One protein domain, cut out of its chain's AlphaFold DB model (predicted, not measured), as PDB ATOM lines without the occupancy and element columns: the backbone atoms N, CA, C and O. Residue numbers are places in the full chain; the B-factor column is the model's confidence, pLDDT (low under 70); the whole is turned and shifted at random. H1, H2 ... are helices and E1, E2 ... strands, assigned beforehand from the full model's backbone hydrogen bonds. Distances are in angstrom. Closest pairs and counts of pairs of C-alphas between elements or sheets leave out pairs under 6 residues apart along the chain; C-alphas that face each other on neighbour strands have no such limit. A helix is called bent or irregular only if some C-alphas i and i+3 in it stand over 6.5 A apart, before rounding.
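What this domain is: This is residues 9 to 178 of the 195 residues of an uncharacterized protein of Planctomycetales bacterium 71-10 (UniProt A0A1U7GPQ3). A helical body sends two arms out from one end: the hairpin of strands E1 and E2 along the long axis, and the splayed pair of H4 and H5a off to the side. The body is an up-and-down bundle of H2, H3 and H5b, each running against the one before it in the chain, with H1 side by side with H2 and touching no other helix. The printed part has 170 residues with five named helices and two named strands, in the order H1, H2, H3, E1, E2, H4, H5; the sheet E1 - E2 is antiparallel and the class is mostly helix. The whole is loose, with a radius of gyration of the C-alphas of 20.1 A, and elongated, spanning 68 by 44 by 33 A.

How they stand to each other: E1, residues 85 to 91, and E2, residues 97 to 103, form an antiparallel hairpin, with N 88 and O 100 2.8 A apart and N 98 and O 90 2.9 A apart, within hydrogen-bond range. Tight links join E1 to H3, residues 57 to 82, and E2 to H4, residues 106 to 129. Residues 76 to 81 of H3 touch residues 107 to 111 of H4, about perpendicular at 82 degrees; the closest C-alphas, of Ala 80 and Tyr 108, are 4.4 A apart. H5, residues 139 to 178, was assigned as one helix by its hydrogen bonds but is bent, with C-alphas 153 and 156 7.1 A apart; its arms H5a, residues 139 to 153, and H5b, residues 156 to 178, stand at a steep tilt of 43 degrees. H5b touches H3, closest at the C-alphas of Gly 165 and Phe 66, 3.9 A, opposite ways at 36 degrees, only just a steep tilt. Residues 152 to 153 of H5a touch residues 115 to 119 of H4, closest at the C-alphas of Ile 152 and Ala 115, 6.4 A. H2, residues 33 to 55, forms a helical hairpin with H3 at a shallow tilt of 17 degrees, closest at the C-alphas of Ala 53 and Arg 60, 4.5 A. With residues 37 to 41 alone H2 touches H5a, where the C-alphas of Gly 38 and Trp 153 are closest, 4.7 A apart. H1, residues 9 to 31, forms a helical hairpin with H2 at a shallow tilt of 8 degrees, closest at the C-alphas of Leu 28 and Leu 36, 5.6 A, and is apart from H3. In H1, H5a and H5b every O i to N i+4 pair is within hydrogen-bond range; in H2 17 of 19, in H3 20 of 22 and in H4 18 of 20 are.

Where its parts are: H1 begins at C-alpha 9, (30.451, -11.647, 44.661), E1 at C-alpha 85, (39.835, 30.567, 37.997), and H5b ends at C-alpha 178, (0.356, 1.280, 45.074). From first to last C-alpha H3 measures 37.2 A, H4 33.6 A, H2 33.2 A, H5b 33.1 A and H1 32.9 A. H2 is irregular, with C-alphas 38 and 41 7.1 A apart, and has a kink of 37 degrees near residue 40; H3 is irregular, with C-alphas 58 and 61 7.6 A apart; H4 is only just irregular, with C-alphas 121 and 124 6.7 A apart.

The domain as a whole: The two C-alphas farthest apart, of Val 9 and Gly 94, are 69.3 A apart. The printed part has no cut, and the link from H4 to H5, 9 residues, is short. Residues 125 to 131, of which 125 to 129 belong to H4, stand free. The mean pLDDT of the printed part is 82.6, and residue 93 alone is under 70.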
ATOM      1  N   VAL A   9      30.706 -12.718  45.636       77.25
ATOM      2  CA  VAL A   9      30.451 -11.647  44.661       77.25
ATOM      3  C   VAL A   9      30.344 -10.278  45.342       77.25
ATOM      4  O   VAL A   9      30.924  -9.308  44.863       77.25
ATOM      5  N   GLY A  10      29.651 -10.191  46.482       73.81
ATOM      6  CA  GLY A  10      29.552  -8.953  47.263       73.81
ATOM      7  C   GLY A  10      30.902  -8.504  47.827       73.81
ATOM      8  O   GLY A  10      31.219  -7.316  47.791       73.81
ATOM      9  N   LEU A  11      31.728  -9.454  48.280       80.12
ATOM     10  CA  LEU A  11      33.089  -9.170  48.741       80.12
ATOM     11  C   LEU A  11      33.974  -8.659  47.593       80.12
ATOM     12  O   LEU A  11      34.636  -7.635  47.743       80.12
ATOM     13  N   MET A  12      33.948  -9.330  46.436       81.81
ATOM     14  CA  MET A  12      34.701  -8.904  45.250       81.81
ATOM     15  C   MET A  12      34.274  -7.514  44.773       81.81
ATOM     16  O   MET A  12      35.130  -6.678  44.493       81.81
ATOM     17  N   GLY A  13      32.968  -7.230  44.744       77.00
ATOM     18  CA  GLY A  13      32.458  -5.904  44.392       77.00
ATOM     19  C   GLY A  13      32.956  -4.807  45.338       77.00
ATOM     20  O   GLY A  13      33.355  -3.736  44.883       77.00
ATOM     21  N   LEU A  14      32.997  -5.084  46.645       77.62
ATOM     22  CA  LEU A  14      33.513  -4.141  47.638       77.62
ATOM     23  C   LEU A  14      35.014  -3.884  47.453       77.62
ATOM     24  O   LEU A  14      35.435  -2.733  47.503       77.62
ATOM     25  N   VAL A  15      35.805  -4.926  47.181       82.44
ATOM     26  CA  VAL A  15      37.250  -4.797  46.914       82.44
ATOM     27  C   VAL A  15      37.516  -3.970  45.655       82.44
ATOM     28  O   VAL A  15      38.341  -3.058  45.694       82.44
ATOM     29  N   VAL A  16      36.801  -4.238  44.557       80.12
ATOM     30  CA  VAL A  16      36.938  -3.472  43.305       80.12
ATOM     31  C   VAL A  16      36.601  -1.999  43.527       80.12
ATOM     32  O   VAL A  16      37.332  -1.124  43.064       80.12
ATOM     33  N   LEU A  17      35.542  -1.707  44.284       75.19
ATOM     34  CA  LEU A  17      35.197  -0.331  44.630       75.19
ATOM     35  C   LEU A  17      36.282   0.337  45.480       75.19
ATOM     36  O   LEU A  17      36.620   1.496  45.245       75.19
ATOM     37  N   LEU A  18      36.834  -0.378  46.464       78.50
ATOM     38  CA  LEU A  18      37.899   0.147  47.316       78.50
ATOM     39  C   LEU A  18      39.140   0.493  46.485       78.50
ATOM     40  O   LEU A  18      39.715   1.567  46.655       78.50
ATOM     41  N   ALA A  19      39.501  -0.377  45.539       79.06
ATOM     42  CA  ALA A  19      40.588  -0.143  44.596       79.06
ATOM     43  C   ALA A  19      40.310   1.066  43.687       79.06
ATOM     44  O   ALA A  19      41.189   1.908  43.508       79.06
ATOM     45  N   ALA A  20      39.086   1.202  43.168       77.81
ATOM     46  CA  ALA A  20      38.683   2.352  42.359       77.81
ATOM     47  C   ALA A  20      38.749   3.669  43.152       77.81
ATOM     48  O   ALA A  20      39.271   4.661  42.650       77.81
ATOM     49  N   ASN A  21      38.297   3.674  44.409       77.56
ATOM     50  CA  ASN A  21      38.393   4.843  45.284       77.56
ATOM     51  C   ASN A  21      39.841   5.195  45.620       77.56
ATOM     52  O   ASN A  21      40.176   6.374  45.655       77.56
ATOM     53  N   LEU A  22      40.707   4.202  45.834       76.31
ATOM     54  CA  LEU A  22      42.130   4.442  46.066       76.31
ATOM     55  C   LEU A  22      42.809   5.023  44.816       76.31
ATOM     56  O   LEU A  22      43.612   5.947  44.926       76.31
ATOM     57  N   ALA A  23      42.456   4.526  43.628       76.56
ATOM     58  CA  ALA A  23      42.935   5.070  42.360       76.56
ATOM     59  C   ALA A  23      42.450   6.513  42.140       76.56
ATOM     60  O   ALA A  23      43.254   7.379  41.799       76.56
ATOM     61  N   ALA A  24      41.169   6.792  42.402       73.19
ATOM     62  CA  ALA A  24      40.605   8.136  42.324       73.19
ATOM     63  C   ALA A  24      41.248   9.083  43.347       73.19
ATOM     64  O   ALA A  24      41.643  10.185  42.988       73.19
ATOM     65  N   ALA A  25      41.431   8.642  44.595       74.56
ATOM     66  CA  ALA A  25      42.116   9.408  45.630       74.56
ATOM     67  C   ALA A  25      43.556   9.739  45.221       74.56
ATOM     68  O   ALA A  25      43.996  10.873  45.383       74.56
ATOM     69  N   ARG A  26      44.278   8.779  44.631       73.75
ATOM     70  CA  ARG A  26      45.632   9.005  44.118       73.75
ATOM     71  C   ARG A  26      45.652  10.001  42.957       73.75
ATOM     72  O   ARG A  26      46.522  10.864  42.927       73.75
ATOM     73  N   ALA A  27      44.712   9.888  42.020       74.12
ATOM     74  CA  ALA A  27      44.597  10.813  40.894       74.12
ATOM     75  C   ALA A  27      44.256  12.238  41.363       74.12
ATOM     76  O   ALA A  27      44.880  13.193  40.913       74.12
ATOM     77  N   LEU A  28      43.326  12.368  42.315       75.31
ATOM     78  CA  LEU A  28      42.971  13.644  42.932       75.31
ATOM     79  C   LEU A  28      44.148  14.243  43.693       75.31
ATOM     80  O   LEU A  28      44.460  15.403  43.480       75.31
ATOM     81  N   HIS A  29      44.849  13.449  44.507       74.25
ATOM     82  CA  HIS A  29      46.028  13.918  45.232       74.25
ATOM     83  C   HIS A  29      47.112  14.468  44.299       74.25
ATOM     84  O   HIS A  29      47.737  15.476  44.612       74.25
ATOM     85  N   ALA A  30      47.321  13.811  43.153       74.81
ATOM     86  CA  ALA A  30      48.281  14.248  42.146       74.81
ATOM     87  C   ALA A  30      47.849  15.527  41.406       74.81
ATOM     88  O   ALA A  30      48.703  16.206  40.842       74.81
ATOM     89  N   HIS A  31      46.550  15.837  41.383       73.75
ATOM     90  CA  HIS A  31      46.009  17.030  40.739       73.75
ATOM     91  C   HIS A  31      45.931  18.216  41.706       73.75
ATOM     92  O   HIS A  31      46.512  19.263  41.439       73.75
ATOM     93  N   ASP A  32      45.238  18.035  42.831       73.75
ATOM     94  CA  ASP A  32      45.077  19.026  43.888       73.75
ATOM     95  C   ASP A  32      44.754  18.334  45.226       73.75
ATOM     96  O   ASP A  32      43.755  17.622  45.391       73.75
ATOM     97  N   SER A  33      45.611  18.563  46.220       71.50
ATOM     98  CA  SER A  33      45.455  17.992  47.558       71.50
ATOM     99  C   SER A  33      44.264  18.578  48.324       71.50
ATOM    100  O   SER A  33      43.692  17.877  49.162       71.50
ATOM    101  N   GLU A  34      43.834  19.808  48.031       70.44
ATOM    102  CA  GLU A  34      42.635  20.389  48.656       70.44
ATOM    103  C   GLU A  34      41.361  19.670  48.205       70.44
ATOM    104  O   GLU A  34      40.459  19.387  49.001       70.44
ATOM    105  N   MET A  35      41.325  19.290  46.933       72.12
ATOM    106  CA  MET A  35      40.214  18.574  46.322       72.12
ATOM    107  C   MET A  35      40.045  17.172  46.929       72.12
ATOM    108  O   MET A  35      38.919  16.719  47.156       72.12
ATOM    109  N   LEU A  36      41.153  16.508  47.276       77.88
ATOM    110  CA  LEU A  36      41.129  15.239  48.005       77.88
ATOM    111  C   LEU A  36      40.501  15.391  49.397       77.88
ATOM    112  O   LEU A  36      39.660  14.570  49.776       77.88
ATOM    113  N   ILE A  37      40.884  16.428  50.148       79.75
ATOM    114  CA  ILE A  37      40.372  16.676  51.506       79.75
ATOM    115  C   ILE A  37      38.847  16.850  51.477       79.75
ATOM    116  O   ILE A  37      38.149  16.254  52.298       79.75
ATOM    117  N   GLY A  38      38.316  17.591  50.498       76.44
ATOM    118  CA  GLY A  38      36.872  17.809  50.359       76.44
ATOM    119  C   GLY A  38      36.063  16.551  50.022       76.44
ATOM    120  O   GLY A  38      34.907  16.432  50.425       76.44
ATOM    121  N   VAL A  39      36.662  15.577  49.327       81.81
ATOM    122  CA  VAL A  39      35.972  14.342  48.908       81.81
ATOM    123  C   VAL A  39      36.162  13.195  49.901       81.81
ATOM    124  O   VAL A  39      35.304  12.314  49.975       81.81
ATOM    125  N   ALA A  40      37.241  13.187  50.689       82.75
ATOM    126  CA  ALA A  40      37.620  12.050  51.530       82.75
ATOM    127  C   ALA A  40      36.507  11.605  52.497       82.75
ATOM    128  O   ALA A  40      36.145  10.426  52.535       82.75
ATOM    129  N   LEU A  41      35.922  12.548  53.242       82.25
ATOM    130  CA  LEU A  41      34.912  12.251  54.264       82.25
ATOM    131  C   LEU A  41      33.627  11.678  53.641       82.25
ATOM    132  O   LEU A  41      33.083  10.673  54.104       82.25
ATOM    133  N   VAL A  42      33.188  12.267  52.529       84.19
ATOM    134  CA  VAL A  42      32.002  11.826  51.781       84.19
ATOM    135  C   VAL A  42      32.262  10.494  51.080       84.19
ATOM    136  O   VAL A  42      31.392   9.626  51.073       84.19
ATOM    137  N   GLY A  43      33.470  10.277  50.560       83.56
ATOM    138  CA  GLY A  43      33.882   9.013  49.954       83.56
ATOM    139  C   GLY A  43      33.785   7.841  50.934       83.56
ATOM    140  O   GLY A  43      33.271   6.780  50.574       83.56
ATOM    141  N   ILE A  44      34.196   8.038  52.191       84.94
ATOM    142  CA  ILE A  44      34.037   7.031  53.255       84.94
ATOM    143  C   ILE A  44      32.549   6.768  53.530       84.94
ATOM    144  O   ILE A  44      32.123   5.610  53.596       84.94
ATOM    145  N   ALA A  45      31.737   7.824  53.638       86.94
ATOM    146  CA  ALA A  45      30.298   7.690  53.861       86.94
ATOM    147  C   ALA A  45      29.592   6.936  52.717       86.94
ATOM    148  O   ALA A  45      28.738   6.086  52.974       86.94
ATOM    149  N   LEU A  46      29.982   7.181  51.464       85.31
ATOM    150  CA  LEU A  46      29.471   6.475  50.285       85.31
ATOM    151  C   LEU A  46      29.881   4.995  50.263       85.31
ATOM    152  O   LEU A  46      29.093   4.133  49.878       85.31
ATOM    153  N   GLN A  47      31.090   4.649  50.705       85.88
ATOM    154  CA  GLN A  47      31.478   3.238  50.838       85.88
ATOM    155  C   GLN A  47      30.636   2.525  51.900       85.88
ATOM    156  O   GLN A  47      30.138   1.418  51.674       85.88
ATOM    157  N   TYR A  48      30.427   3.185  53.040       87.00
ATOM    158  CA  TYR A  48      29.583   2.661  54.106       87.00
ATOM    159  C   TYR A  48      28.132   2.471  53.650       87.00
ATOM    160  O   TYR A  48      27.524   1.432  53.921       87.00
ATOM    161  N   ALA A  49      27.588   3.450  52.928       85.25
ATOM    162  CA  ALA A  49      26.243   3.388  52.381       85.25
ATOM    163  C   ALA A  49      26.081   2.227  51.397       85.25
ATOM    164  O   ALA A  49      25.110   1.477  51.506       85.25
ATOM    165  N   LEU A  50      27.050   1.991  50.510       84.56
ATOM    166  CA  LEU A  50      27.008   0.833  49.621       84.56
ATOM    167  C   LEU A  50      27.034  -0.492  50.396       84.56
ATOM    168  O   LEU A  50      26.209  -1.371  50.138       84.56
ATOM    169  N   PHE A  51      27.936  -0.627  51.372       84.25
ATOM    170  CA  PHE A  51      28.003  -1.816  52.224       84.25
ATOM    171  C   PHE A  51      26.665  -2.081  52.927       84.25
ATOM    172  O   PHE A  51      26.162  -3.208  52.950       84.25
ATOM    173  N   ARG A  52      26.045  -1.027  53.461       84.69
ATOM    174  CA  ARG A  52      24.726  -1.096  54.087       84.69
ATOM    175  C   ARG A  52      23.616  -1.437  53.096       84.69
ATOM    176  O   ARG A  52      22.746  -2.230  53.440       84.69
ATOM    177  N   ALA A  53      23.656  -0.909  51.874       83.94
ATOM    178  CA  ALA A  53      22.690  -1.232  50.826       83.94
ATOM    179  C   ALA A  53      22.717  -2.720  50.440       83.94
ATOM    180  O   ALA A  53      21.676  -3.273  50.093       83.94
ATOM    181  N   MET A  54      23.887  -3.363  50.514       81.69
ATOM    182  CA  MET A  54      24.038  -4.802  50.258       81.69
ATOM    183  C   MET A  54      23.565  -5.676  51.423       81.69
ATOM    184  O   MET A  54      23.228  -6.838  51.211       81.69
ATOM    185  N   ARG A  55      23.578  -5.149  52.653       79.44
ATOM    186  CA  ARG A  55      23.311  -5.927  53.872       79.44
ATOM    187  C   ARG A  55      21.896  -5.756  54.421       79.44
ATOM    188  O   ARG A  55      21.349  -6.707  54.970       79.44
ATOM    189  N   ASP A  56      21.320  -4.561  54.302       77.69
ATOM    190  CA  ASP A  56      20.051  -4.202  54.939       77.69
ATOM    191  C   ASP A  56      18.920  -4.073  53.907       77.69
ATOM    192  O   ASP A  56      18.663  -2.981  53.400       77.69
ATOM    193  N   ASP A  57      18.156  -5.143  53.662       74.69
ATOM    194  CA  ASP A  57      17.022  -5.114  52.716       74.69
ATOM    195  C   ASP A  57      15.977  -4.043  53.066       74.69
ATOM    196  O   ASP A  57      15.493  -3.314  52.198       74.69
ATOM    197  N   ARG A  58      15.673  -3.872  54.359       78.00
ATOM    198  CA  ARG A  58      14.635  -2.935  54.824       78.00
ATOM    199  C   ARG A  58      15.001  -1.464  54.609       78.00
ATOM    200  O   ARG A  58      14.114  -0.625  54.486       78.00
ATOM    201  N   ARG A  59      16.297  -1.137  54.591       87.00
ATOM    202  CA  ARG A  59      16.804   0.238  54.407       87.00
ATOM    203  C   ARG A  59      17.554   0.409  53.089       87.00
ATOM    204  O   ARG A  59      18.105   1.478  52.841       87.00
ATOM    205  N   ARG A  60      17.541  -0.599  52.216       87.56
ATOM    206  CA  ARG A  60      18.255  -0.588  50.937       87.56
ATOM    207  C   ARG A  60      17.875   0.607  50.068       87.56
ATOM    208  O   ARG A  60      18.746   1.206  49.455       87.56
ATOM    209  N   ALA A  61      16.599   0.996  50.069       88.56
ATOM    210  CA  ALA A  61      16.123   2.165  49.332       88.56
ATOM    211  C   ALA A  61      16.726   3.488  49.840       88.56
ATOM    212  O   ALA A  61      17.082   4.337  49.026       88.56
ATOM    213  N   PHE A  62      16.894   3.639  51.161       93.12
ATOM    214  CA  PHE A  62      17.598   4.786  51.742       93.12
ATOM    215  C   PHE A  62      19.051   4.801  51.288       93.12
ATOM    216  O   PHE A  62      19.520   5.792  50.749       93.12
ATOM    217  N   TRP A  63      19.758   3.688  51.470       91.81
ATOM    218  CA  TRP A  63      21.185   3.628  51.173       91.81
ATOM    219  C   TRP A  63      21.487   3.779  49.677       91.81
ATOM    220  O   TRP A  63      22.449   4.447  49.319       91.81
ATOM    221  N   ALA A  64      20.630   3.249  48.799       88.81
ATOM    222  CA  ALA A  64      20.735   3.461  47.356       88.81
ATOM    223  C   ALA A  64      20.498   4.930  46.968       88.81
ATOM    224  O   ALA A  64      21.244   5.482  46.160       88.81
ATOM    225  N   GLY A  65      19.491   5.577  47.563       88.88
ATOM    226  CA  GLY A  65      19.247   7.006  47.367       88.88
ATOM    227  C   GLY A  65      20.389   7.871  47.907       88.88
ATOM    228  O   GLY A  65      20.802   8.824  47.249       88.88
ATOM    229  N   PHE A  66      20.941   7.499  49.064       92.31
ATOM    230  CA  PHE A  66      22.090   8.158  49.676       92.31
ATOM    231  C   PHE A  66      23.308   8.101  48.762       92.31
ATOM    232  O   PHE A  66      23.960   9.119  48.528       92.31
ATOM    233  N   GLN A  67      23.552   6.928  48.174       89.81
ATOM    234  CA  GLN A  67      24.618   6.729  47.204       89.81
ATOM    235  C   GLN A  67      24.458   7.645  45.991       89.81
ATOM    236  O   GLN A  67      25.401   8.334  45.612       89.81
ATOM    237  N   ALA A  68      23.267   7.663  45.389       88.12
ATOM    238  CA  ALA A  68      23.004   8.448  44.189       88.12
ATOM    239  C   ALA A  68      23.154   9.955  44.449       88.12
ATOM    240  O   ALA A  68      23.847  10.638  43.698       88.12
ATOM    241  N   GLY A  69      22.555  10.463  45.532       87.12
ATOM    242  CA  GLY A  69      22.639  11.879  45.897       87.12
ATOM    243  C   GLY A  69      24.069  12.323  46.206       87.12
ATOM    244  O   GLY A  69      24.521  13.348  45.695       87.12
ATOM    245  N   GLY A  70      24.804  11.522  46.981       86.94
ATOM    246  CA  GLY A  70      26.189  11.834  47.315       86.94
ATOM    247  C   GLY A  70      27.115  11.764  46.101       86.94
ATOM    248  O   GLY A  70      27.911  12.674  45.916       86.94
ATOM    249  N   LEU A  71      26.966  10.772  45.213       88.38
ATOM    250  CA  LEU A  71      27.768  10.684  43.985       88.38
ATOM    251  C   LEU A  71      27.556  11.883  43.056       88.38
ATOM    252  O   LEU A  71      28.531  12.422  42.538       88.38
ATOM    253  N   VAL A  72      26.309  12.323  42.862       88.25
ATOM    254  CA  VAL A  72      26.004  13.499  42.029       88.25
ATOM    255  C   VAL A  72      26.639  14.758  42.618       88.25
ATOM    256  O   VAL A  72      27.279  15.520  41.894       88.25
ATOM    257  N   ALA A  73      26.516  14.964  43.931       87.69
ATOM    258  CA  ALA A  73      27.102  16.128  44.587       87.69
ATOM    259  C   ALA A  73      28.638  16.092  44.588       87.69
ATOM    260  O   ALA A  73      29.272  17.113  44.328       87.69
ATOM    261  N   THR A  74      29.245  14.923  44.814       86.50
ATOM    262  CA  THR A  74      30.698  14.732  44.722       86.50
ATOM    263  C   THR A  74      31.208  14.965  43.301       86.50
ATOM    264  O   THR A  74      32.211  15.652  43.136       86.50
ATOM    265  N   ALA A  75      30.517  14.466  42.275       85.50
ATOM    266  CA  ALA A  75      30.877  14.728  40.882       85.50
ATOM    267  C   ALA A  75      30.782  16.223  40.541       85.50
ATOM    268  O   ALA A  75      31.682  16.762  39.900       85.50
ATOM    269  N   GLY A  76      29.739  16.908  41.021       84.56
ATOM    270  CA  GLY A  76      29.600  18.357  40.871       84.56
ATOM    271  C   GLY A  76      30.727  19.133  41.559       84.56
ATOM    272  O   GLY A  76      31.276  20.060  40.972       84.56
ATOM    273  N   PHE A  77      31.115  18.730  42.769       84.19
ATOM    274  CA  PHE A  77      32.262  19.312  43.468       84.19
ATOM    275  C   PHE A  77      33.571  19.112  42.687       84.19
ATOM    276  O   PHE A  77      34.286  20.075  42.427       84.19
ATOM    277  N   VAL A  78      33.851  17.882  42.251       83.50
ATOM    278  CA  VAL A  78      35.043  17.550  41.451       83.50
ATOM    279  C   VAL A  78      35.085  18.387  40.169       83.50
ATOM    280  O   VAL A  78      36.108  18.990  39.851       83.50
ATOM    281  N   TRP A  79      33.958  18.495  39.463       82.19
ATOM    282  CA  TRP A  79      33.857  19.331  38.269       82.19
ATOM    283  C   TRP A  79      34.147  20.806  38.564       82.19
ATOM    284  O   TRP A  79      34.894  21.449  37.829       82.19
ATOM    285  N   ALA A  80      33.588  21.340  39.652       81.25
ATOM    286  CA  ALA A  80      33.796  22.724  40.062       81.25
ATOM    287  C   ALA A  80      35.277  23.030  40.316       81.25
ATOM    288  O   ALA A  80      35.784  24.035  39.830       81.25
ATOM    289  N   MET A  81      35.970  22.141  41.027       80.62
ATOM    290  CA  MET A  81      37.378  22.327  41.389       80.62
ATOM    291  C   MET A  81      38.340  22.111  40.211       80.62
ATOM    292  O   MET A  81      39.459  22.604  40.249       80.62
ATOM    293  N   THR A  82      37.904  21.445  39.135       79.44
ATOM    294  CA  THR A  82      38.721  21.270  37.917       79.44
ATOM    295  C   THR A  82      38.884  22.583  37.133       79.44
ATOM    296  O   THR A  82      39.856  22.756  36.402       79.44
ATOM    297  N   PHE A  83      37.955  23.534  37.292       75.62
ATOM    298  CA  PHE A  83      37.967  24.829  36.598       75.62
ATOM    299  C   PHE A  83      37.865  25.995  37.597       75.62
ATOM    300  O   PHE A  83      36.818  26.650  37.660       75.62
ATOM    301  N   PRO A  84      38.922  26.255  38.393       70.62
ATOM    302  CA  PRO A  84      38.838  27.180  39.516       70.62
ATOM    303  C   PRO A  84      38.762  28.644  39.068       70.62
ATOM    304  O   PRO A  84      37.752  29.317  39.268       70.62
ATOM    305  N   GLU A  85      39.781  29.157  38.388       79.56
ATOM    306  CA  GLU A  85      39.835  30.567  37.997       79.56
ATOM    307  C   GLU A  85      40.268  30.712  36.541       79.56
ATOM    308  O   GLU A  85      41.164  30.010  36.070       79.56
ATOM    309  N   VAL A  86      39.653  31.662  35.839       73.44
ATOM    310  CA  VAL A  86      40.092  32.117  34.516       73.44
ATOM    311  C   VAL A  86      40.489  33.582  34.603       73.44
ATOM    312  O   VAL A  86      39.944  34.361  35.391       73.44
ATOM    313  N   LEU A  87      41.456  33.969  33.778       77.00
ATOM    314  CA  LEU A  87      41.851  35.363  33.638       77.00
ATOM    315  C   LEU A  87      40.801  36.095  32.797       77.00
ATOM    316  O   LEU A  87      40.688  35.876  31.593       77.00
ATOM    317  N   GLY A  88      40.040  36.965  33.451       70.00
ATOM    318  CA  GLY A  88      39.130  37.904  32.816       70.00
ATOM    319  C   GLY A  88      39.860  39.194  32.463       70.00
ATOM    320  O   GLY A  88      40.665  39.714  33.238       70.00
ATOM    321  N   VAL A  89      39.561  39.740  31.288       74.19
ATOM    322  CA  VAL A  89      40.065  41.046  30.857       74.19
ATOM    323  C   VAL A  89      38.885  41.998  30.771       74.19
ATOM    324  O   VAL A  89      37.964  41.779  29.988       74.19
ATOM    325  N   SER A  90      38.911  43.063  31.569       73.38
ATOM    326  CA  SER A  90      37.978  44.180  31.423       73.38
ATOM    327  C   SER A  90      38.725  45.361  30.824       73.38
ATOM    328  O   SER A  90      39.751  45.785  31.364       73.38
ATOM    329  N   ILE A  91      38.224  45.866  29.697       73.69
ATOM    330  CA  ILE A  91      38.729  47.072  29.046       73.69
ATOM    331  C   ILE A  91      37.785  48.201  29.439       73.69
ATOM    332  O   ILE A  91      36.623  48.226  29.029       73.69
ATOM    333  N   LYS A  92      38.271  49.126  30.268       75.44
ATOM    334  CA  LYS A  92      37.485  50.298  30.656       75.44
ATOM    335  C   LYS A  92      37.370  51.276  29.475       75.44
ATOM    336  O   LYS A  92      38.292  51.348  28.653       75.44
ATOM    337  N   PRO A  93      36.292  52.081  29.399       61.81
ATOM    338  CA  PRO A  93      36.216  53.196  28.456       61.81
ATOM    339  C   PRO A  93      37.411  54.133  28.696       61.81
ATOM    340  O   PRO A  93      37.567  54.654  29.796       61.81
ATOM    341  N   GLY A  94      38.295  54.271  27.704       74.44
ATOM    342  CA  GLY A  94      39.604  54.933  27.845       74.44
ATOM    343  C   GLY A  94      40.818  54.019  27.624       74.44
ATOM    344  O   GLY A  94      41.948  54.494  27.682       74.44
ATOM    345  N   GLY A  95      40.611  52.725  27.349       74.31
ATOM    346  CA  GLY A  95      41.663  51.809  26.890       74.31
ATOM    347  C   GLY A  95      42.511  51.179  27.996       74.31
ATOM    348  O   GLY A  95      43.435  50.429  27.693       74.31
ATOM    349  N   SER A  96      42.201  51.429  29.276       72.06
ATOM    350  CA  SER A  96      42.895  50.742  30.367       72.06
ATOM    351  C   SER A  96      42.398  49.301  30.498       72.06
ATOM    352  O   SER A  96      41.206  49.028  30.671       72.06
ATOM    353  N   MET A  97      43.341  48.372  30.372       75.94
ATOM    354  CA  MET A  97      43.119  46.940  30.507       75.94
ATOM    355  C   MET A  97      43.340  46.546  31.967       75.94
ATOM    356  O   MET A  97      44.439  46.692  32.499       75.94
ATOM    357  N   THR A  98      42.299  46.040  32.621       78.69
ATOM    358  CA  THR A  98      42.403  45.454  33.963       78.69
ATOM    359  C   THR A  98      42.195  43.949  33.886       78.69
ATOM    360  O   THR A  98      41.130  43.476  33.475       78.69
ATOM    361  N   VAL A  99      43.223  43.201  34.280       77.31
ATOM    362  CA  VAL A  99      43.166  41.745  34.417       77.31
ATOM    363  C   VAL A  99      42.600  41.423  35.795       77.31
ATOM    364  O   VAL A  99      43.117  41.898  36.804       77.31
ATOM    365  N   HIS A 100      41.526  40.644  35.841       76.06
ATOM    366  CA  HIS A 100      40.890  40.208  37.081       76.06
ATOM    367  C   HIS A 100      40.635  38.702  37.032       76.06
ATOM    368  O   HIS A 100      40.293  38.143  35.991       76.06
ATOM    369  N   LYS A 101      40.813  38.025  38.166       76.50
ATOM    370  CA  LYS A 101      40.482  36.606  38.300       76.50
ATOM    371  C   LYS A 101      38.967  36.462  38.377       76.50
ATOM    372  O   LYS A 101      38.327  37.114  39.200       76.50
ATOM    373  N   THR A 102      38.394  35.651  37.497       75.56
ATOM    374  CA  THR A 102      36.962  35.328  37.493       75.56
ATOM    375  C   THR A 102      36.763  33.831  37.726       75.56
ATOM    376  O   THR A 102      37.617  33.043  37.316       75.56
ATOM    377  N   PRO A 103      35.661  33.413  38.377       77.56
ATOM    378  CA  PRO A 103      35.342  31.999  38.548       77.56
ATOM    379  C   PRO A 103      35.315  31.262  37.206       77.56
ATOM    380  O   PRO A 103      34.668  31.726  36.266       77.56
ATOM    381  N   GLY A 104      35.962  30.097  37.124       78.56
ATOM    382  CA  GLY A 104      35.964  29.274  35.908       78.56
ATOM    383  C   GLY A 104      34.631  28.611  35.590       78.56
ATOM    384  O   GLY A 104      34.377  28.230  34.448       78.56
ATOM    385  N   SER A 105      33.738  28.528  36.573       81.88
ATOM    386  CA  SER A 105      32.357  28.113  36.365       81.88
ATOM    387  C   SER A 105      31.420  28.710  37.425       81.88
ATOM    388  O   SER A 105      31.859  29.014  38.539       81.88
ATOM    389  N   PRO A 106      30.107  28.820  37.138       82.88
ATOM    390  CA  PRO A 106      29.110  29.172  38.153       82.88
ATOM    391  C   PRO A 106      29.104  28.193  39.331       82.88
ATOM    392  O   PRO A 106      28.840  28.576  40.467       82.88
ATOM    393  N   LEU A 107      29.420  26.922  39.061       83.12
ATOM    394  CA  LEU A 107      29.490  25.887  40.080       83.12
ATOM    395  C   LEU A 107      30.677  26.130  41.019       83.12
ATOM    396  O   LEU A 107      30.495  26.088  42.232       83.12
ATOM    397  N   TYR A 108      31.854  26.471  40.483       82.56
ATOM    398  CA  TYR A 108      32.995  26.899  41.297       82.56
ATOM    399  C   TYR A 108      32.660  28.133  42.133       82.56
ATOM    400  O   TYR A 108      32.915  28.131  43.333       82.56
ATOM    401  N   ALA A 109      32.014  29.145  41.545       84.56
ATOM    402  CA  ALA A 109      31.593  30.335  42.285       84.56
ATOM    403  C   ALA A 109      30.683  29.988  43.478       84.56
ATOM    404  O   ALA A 109      30.864  30.527  44.569       84.56
ATOM    405  N   ALA A 110      29.737  29.062  43.292       86.00
ATOM    406  CA  ALA A 110      28.845  28.609  44.355       86.00
ATOM    407  C   ALA A 110      29.589  27.844  45.462       86.00
ATOM    408  O   ALA A 110      29.403  28.140  46.643       86.00
ATOM    409  N   TRP A 111      30.449  26.888  45.099       85.81
ATOM    410  CA  TRP A 111      31.222  26.101  46.067       85.81
ATOM    411  C   TRP A 111      32.228  26.956  46.836       85.81
ATOM    412  O   TRP A 111      32.290  26.879  48.063       85.81
ATOM    413  N   HIS A 112      32.974  27.800  46.127       83.75
ATOM    414  CA  HIS A 112      33.964  28.684  46.724       83.75
ATOM    415  C   HIS A 112      33.304  29.756  47.600       83.75
ATOM    416  O   HIS A 112      33.757  29.992  48.714       83.75
ATOM    417  N   GLY A 113      32.189  30.344  47.149       85.44
ATOM    418  CA  GLY A 113      31.423  31.314  47.936       85.44
ATOM    419  C   GLY A 113      30.811  30.716  49.206       85.44
ATOM    420  O   GLY A 113      30.760  31.376  50.241       85.44
ATOM    421  N   TYR A 114      30.382  29.454  49.162       87.94
ATOM    422  CA  TYR A 114      29.974  28.726  50.362       87.94
ATOM    423  C   TYR A 114      31.156  28.510  51.320       87.94
ATOM    424  O   TYR A 114      31.040  28.803  52.512       87.94
ATOM    425  N   ALA A 115      32.290  28.024  50.808       86.12
ATOM    426  CA  ALA A 115      33.460  27.736  51.628       86.12
ATOM    427  C   ALA A 115      34.004  29.001  52.312       86.12
ATOM    428  O   ALA A 115      34.271  28.967  53.515       86.12
ATOM    429  N   SER A 116      34.094  30.122  51.586       86.38
ATOM    430  CA  SER A 116      34.520  31.409  52.147       86.38
ATOM    431  C   SER A 116      33.534  31.925  53.191       86.38
ATOM    432  O   SER A 116      33.944  32.316  54.279       86.38
ATOM    433  N   LEU A 117      32.227  31.830  52.929       91.00
ATOM    434  CA  LEU A 117      31.207  32.241  53.891       91.00
ATOM    435  C   LEU A 117      31.327  31.470  55.211       91.00
ATOM    436  O   LEU A 117      31.261  32.080  56.277       91.00
ATOM    437  N   VAL A 118      31.513  30.148  55.165       88.62
ATOM    438  CA  VAL A 118      31.667  29.336  56.384       88.62
ATOM    439  C   VAL A 118      32.996  29.628  57.081       88.62
ATOM    440  O   VAL A 118      33.021  29.764  58.306       88.62
ATOM    441  N   ALA A 119      34.087  29.762  56.326       86.19
ATOM    442  CA  ALA A 119      35.391  30.101  56.884       86.19
ATOM    443  C   ALA A 119      35.350  31.447  57.628       86.19
ATOM    444  O   ALA A 119      35.710  31.509  58.805       86.19
ATOM    445  N   ASP A 120      34.816  32.485  56.987       89.12
ATOM    446  CA  ASP A 120      34.834  33.855  57.503       89.12
ATOM    447  C   ASP A 120      33.807  34.086  58.615       89.12
ATOM    448  O   ASP A 120      34.050  34.853  59.547       89.12
ATOM    449  N   ARG A 121      32.630  33.458  58.523       91.38
ATOM    450  CA  ARG A 121      31.516  33.725  59.451       91.38
ATOM    451  C   ARG A 121      31.398  32.725  60.587       91.38
ATOM    452  O   ARG A 121      30.733  33.039  61.569       91.38
ATOM    453  N   VAL A 122      31.997  31.542  60.461       89.19
ATOM    454  CA  VAL A 122      31.865  30.473  61.461       89.19
ATOM    455  C   VAL A 122      33.223  30.072  62.017       89.19
ATOM    456  O   VAL A 122      33.415  30.126  63.229       89.19
ATOM    457  N   VAL A 123      34.175  29.705  61.157       87.06
ATOM    458  CA  VAL A 123      35.451  29.126  61.610       87.06
ATOM    459  C   VAL A 123      36.370  30.173  62.225       87.06
ATOM    460  O   VAL A 123      36.816  29.985  63.356       87.06
ATOM    461  N   ALA A 124      36.626  31.282  61.528       85.88
ATOM    462  CA  ALA A 124      37.518  32.323  62.028       85.88
ATOM    463  C   ALA A 124      37.038  32.922  63.370       85.88
ATOM    464  O   ALA A 124      37.845  32.990  64.300       85.88
ATOM    465  N   PRO A 125      35.742  33.259  63.556       89.62
ATOM    466  CA  PRO A 125      35.234  33.698  64.855       89.62
ATOM    467  C   PRO A 125      35.351  32.631  65.949       89.62
ATOM    468  O   PRO A 125      35.683  32.961  67.085       89.62
ATOM    469  N   ALA A 126      35.099  31.356  65.628       87.88
ATOM    470  CA  ALA A 126      35.200  30.270  66.602       87.88
ATOM    471  C   ALA A 126      36.643  30.048  67.073       87.88
ATOM    472  O   ALA A 126      36.873  29.861  68.265       87.88
ATOM    473  N   PHE A 127      37.619  30.104  66.165       87.94
ATOM    474  CA  PHE A 127      39.035  29.987  66.524       87.94
ATOM    475  C   PHE A 127      39.508  31.165  67.364       87.94
ATOM    476  O   PHE A 127      40.178  30.950  68.368       87.94
ATOM    477  N   ALA A 128      39.092  32.385  67.011       88.19
ATOM    478  CA  ALA A 128      39.389  33.569  67.808       88.19
ATOM    479  C   ALA A 128      38.790  33.476  69.223       88.19
ATOM    480  O   ALA A 128      39.459  33.807  70.196       88.19
ATOM    481  N   ALA A 129      37.553  32.985  69.357       88.94
ATOM    482  CA  ALA A 129      36.896  32.825  70.658       88.94
ATOM    483  C   ALA A 129      37.536  31.739  71.541       88.94
ATOM    484  O   ALA A 129      37.438  31.812  72.765       88.94
ATOM    485  N   LEU A 130      38.158  30.730  70.930       87.88
ATOM    486  CA  LEU A 130      38.808  29.614  71.620       87.88
ATOM    487  C   LEU A 130      40.325  29.805  71.786       87.88
ATOM    488  O   LEU A 130      40.983  28.894  72.280       87.88
ATOM    489  N   ASP A 131      40.868  30.949  71.356       86.12
ATOM    490  CA  ASP A 131      42.308  31.241  71.296       86.12
ATOM    491  C   ASP A 131      43.119  30.133  70.592       86.12
ATOM    492  O   ASP A 131      44.237  29.775  70.962       86.12
ATOM    493  N   VAL A 132      42.518  29.536  69.558       82.69
ATOM    494  CA  VAL A 132      43.144  28.481  68.760       82.69
ATOM    495  C   VAL A 132      43.869  29.136  67.593       82.69
ATOM    496  O   VAL A 132      43.240  29.566  66.626       82.69
ATOM    497  N   GLN A 133      45.199  29.167  67.655       80.81
ATOM    498  CA  GLN A 133      46.056  29.490  66.515       80.81
ATOM    499  C   GLN A 133      46.660  28.199  65.954       80.81
ATOM    500  O   GLN A 133      47.643  27.687  66.491       80.81
ATOM    501  N   PRO A 134      46.050  27.618  64.910       73.50
ATOM    502  CA  PRO A 134      46.559  26.402  64.304       73.50
ATOM    503  C   PRO A 134      47.854  26.718  63.553       73.50
ATOM    504  O   PRO A 134      47.828  27.387  62.523       73.50
ATOM    505  N   ASP A 135      48.976  26.214  64.056       79.69
ATOM    506  CA  ASP A 135      50.250  26.271  63.345       79.69
ATOM    507  C   ASP A 135      50.278  25.183  62.252       79.69
ATOM    508  O   ASP A 135      50.298  23.990  62.589       79.69
ATOM    509  N   PRO A 136      50.265  25.549  60.954       75.12
ATOM    510  CA  PRO A 136      50.278  24.582  59.861       75.12
ATOM    511  C   PRO A 136      51.570  23.755  59.797       75.12
ATOM    512  O   PRO A 136      51.556  22.691  59.177       75.12
ATOM    513  N   GLU A 137      52.659  24.201  60.432       81.44
ATOM    514  CA  GLU A 137      53.934  23.473  60.463       81.44
ATOM    515  C   GLU A 137      53.934  22.338  61.497       81.44
ATOM    516  O   GLU A 137      54.691  21.370  61.381       81.44
ATOM    517  N   THR A 138      53.035  22.394  62.485       85.50
ATOM    518  CA  THR A 138      52.856  21.301  63.444       85.50
ATOM    519  C   THR A 138      51.959  20.202  62.878       85.50
ATOM    520  O   THR A 138      50.933  20.461  62.248       85.50
ATOM    521  N   ALA A 139      52.286  18.940  63.176       78.56
ATOM    522  CA  ALA A 139      51.465  17.802  62.758       78.56
ATOM    523  C   ALA A 139      50.011  17.914  63.264       78.56
ATOM    524  O   ALA A 139      49.070  17.605  62.536       78.56
ATOM    525  N   SER A 140      49.813  18.389  64.495       81.94
ATOM    526  CA  SER A 140      48.488  18.594  65.089       81.94
ATOM    527  C   SER A 140      47.722  19.754  64.447       81.94
ATOM    528  O   SER A 140      46.536  19.593  64.153       81.94
ATOM    529  N   GLY A 141      48.372  20.895  64.194       80.19
ATOM    530  CA  GLY A 141      47.742  22.045  63.541       80.19
ATOM    531  C   GLY A 141      47.375  21.758  62.085       80.19
ATOM    532  O   GLY A 141      46.248  22.040  61.670       80.19
ATOM    533  N   GLY A 142      48.253  21.078  61.343       80.50
ATOM    534  CA  GLY A 142      47.970  20.604  59.986       80.50
ATOM    535  C   GLY A 142      46.779  19.640  59.926       80.50
ATOM    536  O   GLY A 142      45.882  19.817  59.098       80.50
ATOM    537  N   VAL A 143      46.704  18.660  60.839       83.31
ATOM    538  CA  VAL A 143      45.564  17.725  60.923       83.31
ATOM    539  C   VAL A 143      44.267  18.449  61.282       83.31
ATOM    540  O   VAL A 143      43.232  18.172  60.673       83.31
ATOM    541  N   LEU A 144      44.306  19.391  62.226       83.88
ATOM    542  CA  LEU A 144      43.134  20.180  62.603       83.88
ATOM    543  C   LEU A 144      42.608  20.996  61.414       83.88
ATOM    544  O   LEU A 144      41.407  20.972  61.139       83.88
ATOM    545  N   MET A 145      43.494  21.666  60.670       81.44
ATOM    546  CA  MET A 145      43.108  22.429  59.478       81.44
ATOM    547  C   MET A 145      42.557  21.534  58.376       81.44
ATOM    548  O   MET A 145      41.530  21.867  57.778       81.44
ATOM    549  N   ALA A 146      43.182  20.382  58.139       81.38
ATOM    550  CA  ALA A 146      42.683  19.408  57.180       81.38
ATOM    551  C   ALA A 146      41.286  18.907  57.572       81.38
ATOM    552  O   ALA A 146      40.398  18.884  56.726       81.38
ATOM    553  N   ALA A 147      41.060  18.575  58.847       83.50
ATOM    554  CA  ALA A 147      39.769  18.103  59.341       83.50
ATOM    555  C   ALA A 147      38.672  19.167  59.201       83.50
ATOM    556  O   ALA A 147      37.594  18.879  58.683       83.50
ATOM    557  N   VAL A 148      38.959  20.405  59.607       85.75
ATOM    558  CA  VAL A 148      38.021  21.531  59.500       85.75
ATOM    559  C   VAL A 148      37.663  21.787  58.040       85.75
ATOM    560  O   VAL A 148      36.481  21.869  57.704       85.75
ATOM    561  N   ARG A 149      38.656  21.808  57.146       83.44
ATOM    562  CA  ARG A 149      38.423  21.925  55.703       83.44
ATOM    563  C   ARG A 149      37.597  20.755  55.167       83.44
ATOM    564  O   ARG A 149      36.636  21.001  54.450       83.44
ATOM    565  N   ALA A 150      37.901  19.513  55.542       84.50
ATOM    566  CA  ALA A 150      37.128  18.340  55.116       84.50
ATOM    567  C   ALA A 150      35.653  18.451  55.522       84.50
ATOM    568  O   ALA A 150      34.771  18.078  54.752       84.50
ATOM    569  N   VAL A 151      35.379  18.983  56.716       85.44
ATOM    570  CA  VAL A 151      34.010  19.211  57.190       85.44
ATOM    571  C   VAL A 151      33.326  20.298  56.372       85.44
ATOM    572  O   VAL A 151      32.227  20.052  55.887       85.44
ATOM    573  N   ILE A 152      33.959  21.461  56.183       87.12
ATOM    574  CA  ILE A 152      33.381  22.556  55.388       87.12
ATOM    575  C   ILE A 152      33.081  22.050  53.978       87.12
ATOM    576  O   ILE A 152      31.933  22.042  53.548       87.12
ATOM    577  N   TRP A 153      34.097  21.551  53.280       85.06
ATOM    578  CA  TRP A 153      33.975  21.139  51.888       85.06
ATOM    579  C   TRP A 153      33.102  19.901  51.689       85.06
ATOM    580  O   TRP A 153      32.525  19.781  50.615       85.06
ATOM    581  N   GLY A 154      33.008  19.012  52.684       84.62
ATOM    582  CA  GLY A 154      32.251  17.757  52.641       84.62
ATOM    583  C   GLY A 154      30.774  17.877  53.046       84.62
ATOM    584  O   GLY A 154      29.977  16.960  52.804       84.62
ATOM    585  N   LEU A 155      30.383  18.979  53.693       88.12
ATOM    586  CA  LEU A 155      29.035  19.144  54.236       88.12
ATOM    587  C   LEU A 155      27.955  19.178  53.142       88.12
ATOM    588  O   LEU A 155      26.966  18.450  53.286       88.12
ATOM    589  N   PRO A 156      28.091  19.935  52.033       88.50
ATOM    590  CA  PRO A 156      27.023  19.996  51.042       88.50
ATOM    591  C   PRO A 156      26.812  18.662  50.314       88.50
ATOM    592  O   PRO A 156      25.663  18.288  50.061       88.50
ATOM    593  N   GLN A 157      27.871  17.888  50.039       89.50
ATOM    594  CA  GLN A 157      27.714  16.543  49.471       89.50
ATOM    595  C   GLN A 157      27.085  15.586  50.491       89.50
ATOM    596  O   GLN A 157      26.240  14.771  50.119       89.50
ATOM    597  N   GLY A 158      27.434  15.705  51.777       87.81
ATOM    598  CA  GLY A 158      26.796  14.942  52.853       87.81
ATOM    599  C   GLY A 158      25.291  15.217  52.955       87.81
ATOM    600  O   GLY A 158      24.491  14.282  53.013       87.81
ATOM    601  N   LEU A 159      24.886  16.488  52.898       92.06
ATOM    602  CA  LEU A 159      23.476  16.890  52.898       92.06
ATOM    603  C   LEU A 159      22.736  16.382  51.655       92.06
ATOM    604  O   LEU A 159      21.633  15.847  51.775       92.06
ATOM    605  N   ALA A 160      23.352  16.487  50.475       91.38
ATOM    606  CA  ALA A 160      22.788  15.953  49.236       91.38
ATOM    607  C   ALA A 160      22.624  14.426  49.287       91.38
ATOM    608  O   ALA A 160      21.608  13.896  48.828       91.38
ATOM    609  N   ALA A 161      23.573  13.715  49.900       91.56
ATOM    610  CA  ALA A 161      23.462  12.284  50.143       91.56
ATOM    611  C   ALA A 161      22.276  11.973  51.069       91.56
ATOM    612  O   ALA A 161      21.418  11.160  50.729       91.56
ATOM    613  N   VAL A 162      22.136  12.667  52.203       94.06
ATOM    614  CA  VAL A 162      20.980  12.478  53.099       94.06
ATOM    615  C   VAL A 162      19.659  12.746  52.371       94.06
ATOM    616  O   VAL A 162      18.743  11.924  52.455       94.06
ATOM    617  N   ALA A 163      19.570  13.838  51.608       94.69
ATOM    618  CA  ALA A 163      18.390  14.166  50.811       94.69
ATOM    619  C   ALA A 163      18.060  13.062  49.792       94.69
ATOM    620  O   ALA A 163      16.914  12.613  49.715       94.69
ATOM    621  N   GLY A 164      19.067  12.558  49.073       92.50
ATOM    622  CA  GLY A 164      18.921  11.420  48.166       92.50
ATOM    623  C   GLY A 164      18.392  10.174  48.877       92.50
ATOM    624  O   GLY A 164      17.491   9.502  48.369       92.50
ATOM    625  N   GLY A 165      18.880   9.887  50.085       92.56
ATOM    626  CA  GLY A 165      18.406   8.757  50.881       92.56
ATOM    627  C   GLY A 165      16.947   8.891  51.316       92.56
ATOM    628  O   GLY A 165      16.170   7.938  51.197       92.56
ATOM    629  N   LEU A 166      16.541  10.082  51.756       95.25
ATOM    630  CA  LEU A 166      15.146  10.375  52.102       95.25
ATOM    631  C   LEU A 166      14.221  10.261  50.879       95.25
ATOM    632  O   LEU A 166      13.144   9.666  50.976       95.25
ATOM    633  N   LEU A 167      14.655  10.745  49.710       93.81
ATOM    634  CA  LEU A 167      13.925  10.577  48.448       93.81
ATOM    635  C   LEU A 167      13.783   9.097  48.068       93.81
ATOM    636  O   LEU A 167      12.691   8.660  47.698       93.81
ATOM    637  N   GLY A 168      14.853   8.312  48.213       91.94
ATOM    638  CA  GLY A 168      14.833   6.867  47.981       91.94
ATOM    639  C   GLY A 168      13.788   6.151  48.843       91.94
ATOM    640  O   GLY A 168      13.008   5.342  48.328       91.94
ATOM    641  N   LEU A 169      13.700   6.501  50.130       92.44
ATOM    642  CA  LEU A 169      12.652   5.997  51.026       92.44
ATOM    643  C   LEU A 169      11.249   6.410  50.575       92.44
ATOM    644  O   LEU A 169      10.356   5.563  50.519       92.44
ATOM    645  N   GLY A 170      11.051   7.681  50.221       91.12
ATOM    646  CA  GLY A 170       9.758   8.186  49.758       91.12
ATOM    647  C   GLY A 170       9.262   7.475  48.494       91.12
ATOM    648  O   GLY A 170       8.089   7.102  48.402       91.12
ATOM    649  N   ILE A 171      10.158   7.212  47.538       90.31
ATOM    650  CA  ILE A 171       9.838   6.469  46.310       90.31
ATOM    651  C   ILE A 171       9.458   5.019  46.636       90.31
ATOM    652  O   ILE A 171       8.467   4.512  46.104       90.31
ATOM    653  N   ALA A 172      10.207   4.357  47.522       89.56
ATOM    654  CA  ALA A 172       9.910   2.986  47.932       89.56
ATOM    655  C   ALA A 172       8.557   2.879  48.656       89.56
ATOM    656  O   ALA A 172       7.761   1.997  48.332       89.56
ATOM    657  N   ALA A 173       8.253   3.815  49.560       87.81
ATOM    658  CA  ALA A 173       6.977   3.864  50.271       87.81
ATOM    659  C   ALA A 173       5.787   4.040  49.312       87.81
ATOM    660  O   ALA A 173       4.793   3.321  49.414       87.81
ATOM    661  N   ARG A 174       5.910   4.930  48.314       87.50
ATOM    662  CA  ARG A 174       4.876   5.121  47.280       87.50
ATOM    663  C   ARG A 174       4.646   3.866  46.436       87.50
ATOM    664  O   ARG A 174       3.509   3.579  46.071       87.50
ATOM    665  N   ARG A 175       5.705   3.113  46.116       84.94
ATOM    666  CA  ARG A 175       5.585   1.843  45.378       84.94
ATOM    667  C   ARG A 175       4.884   0.768  46.207       84.94
ATOM    668  O   ARG A 175       4.026   0.079  45.669       84.94
ATOM    669  N   ALA A 176       5.201   0.670  47.497       82.06
ATOM    670  CA  ALA A 176       4.547  -0.273  48.403       82.06
ATOM    671  C   ALA A 176       3.046   0.035  48.584       82.06
ATOM    672  O   ALA A 176       2.232  -0.883  48.538       82.06
ATOM    673  N   GLY A 177       2.670   1.315  48.715       78.44
ATOM    674  CA  GLY A 177       1.262   1.731  48.796       78.44
ATOM    675  C   GLY A 177       0.458   1.365  47.544       78.44
ATOM    676  O   GLY A 177      -0.584   0.733  47.648       78.44
ATOM    677  N   ARG A 178       1.004   1.641  46.350       72.88
ATOM    678  CA  ARG A 178       0.356   1.280  45.074       72.88
ATOM    679  C   ARG A 178       0.206  -0.226  44.851       72.88
ATOM    680  O   ARG A 178      -0.695  -0.629  44.127       72.88
TER     681      ARG A 178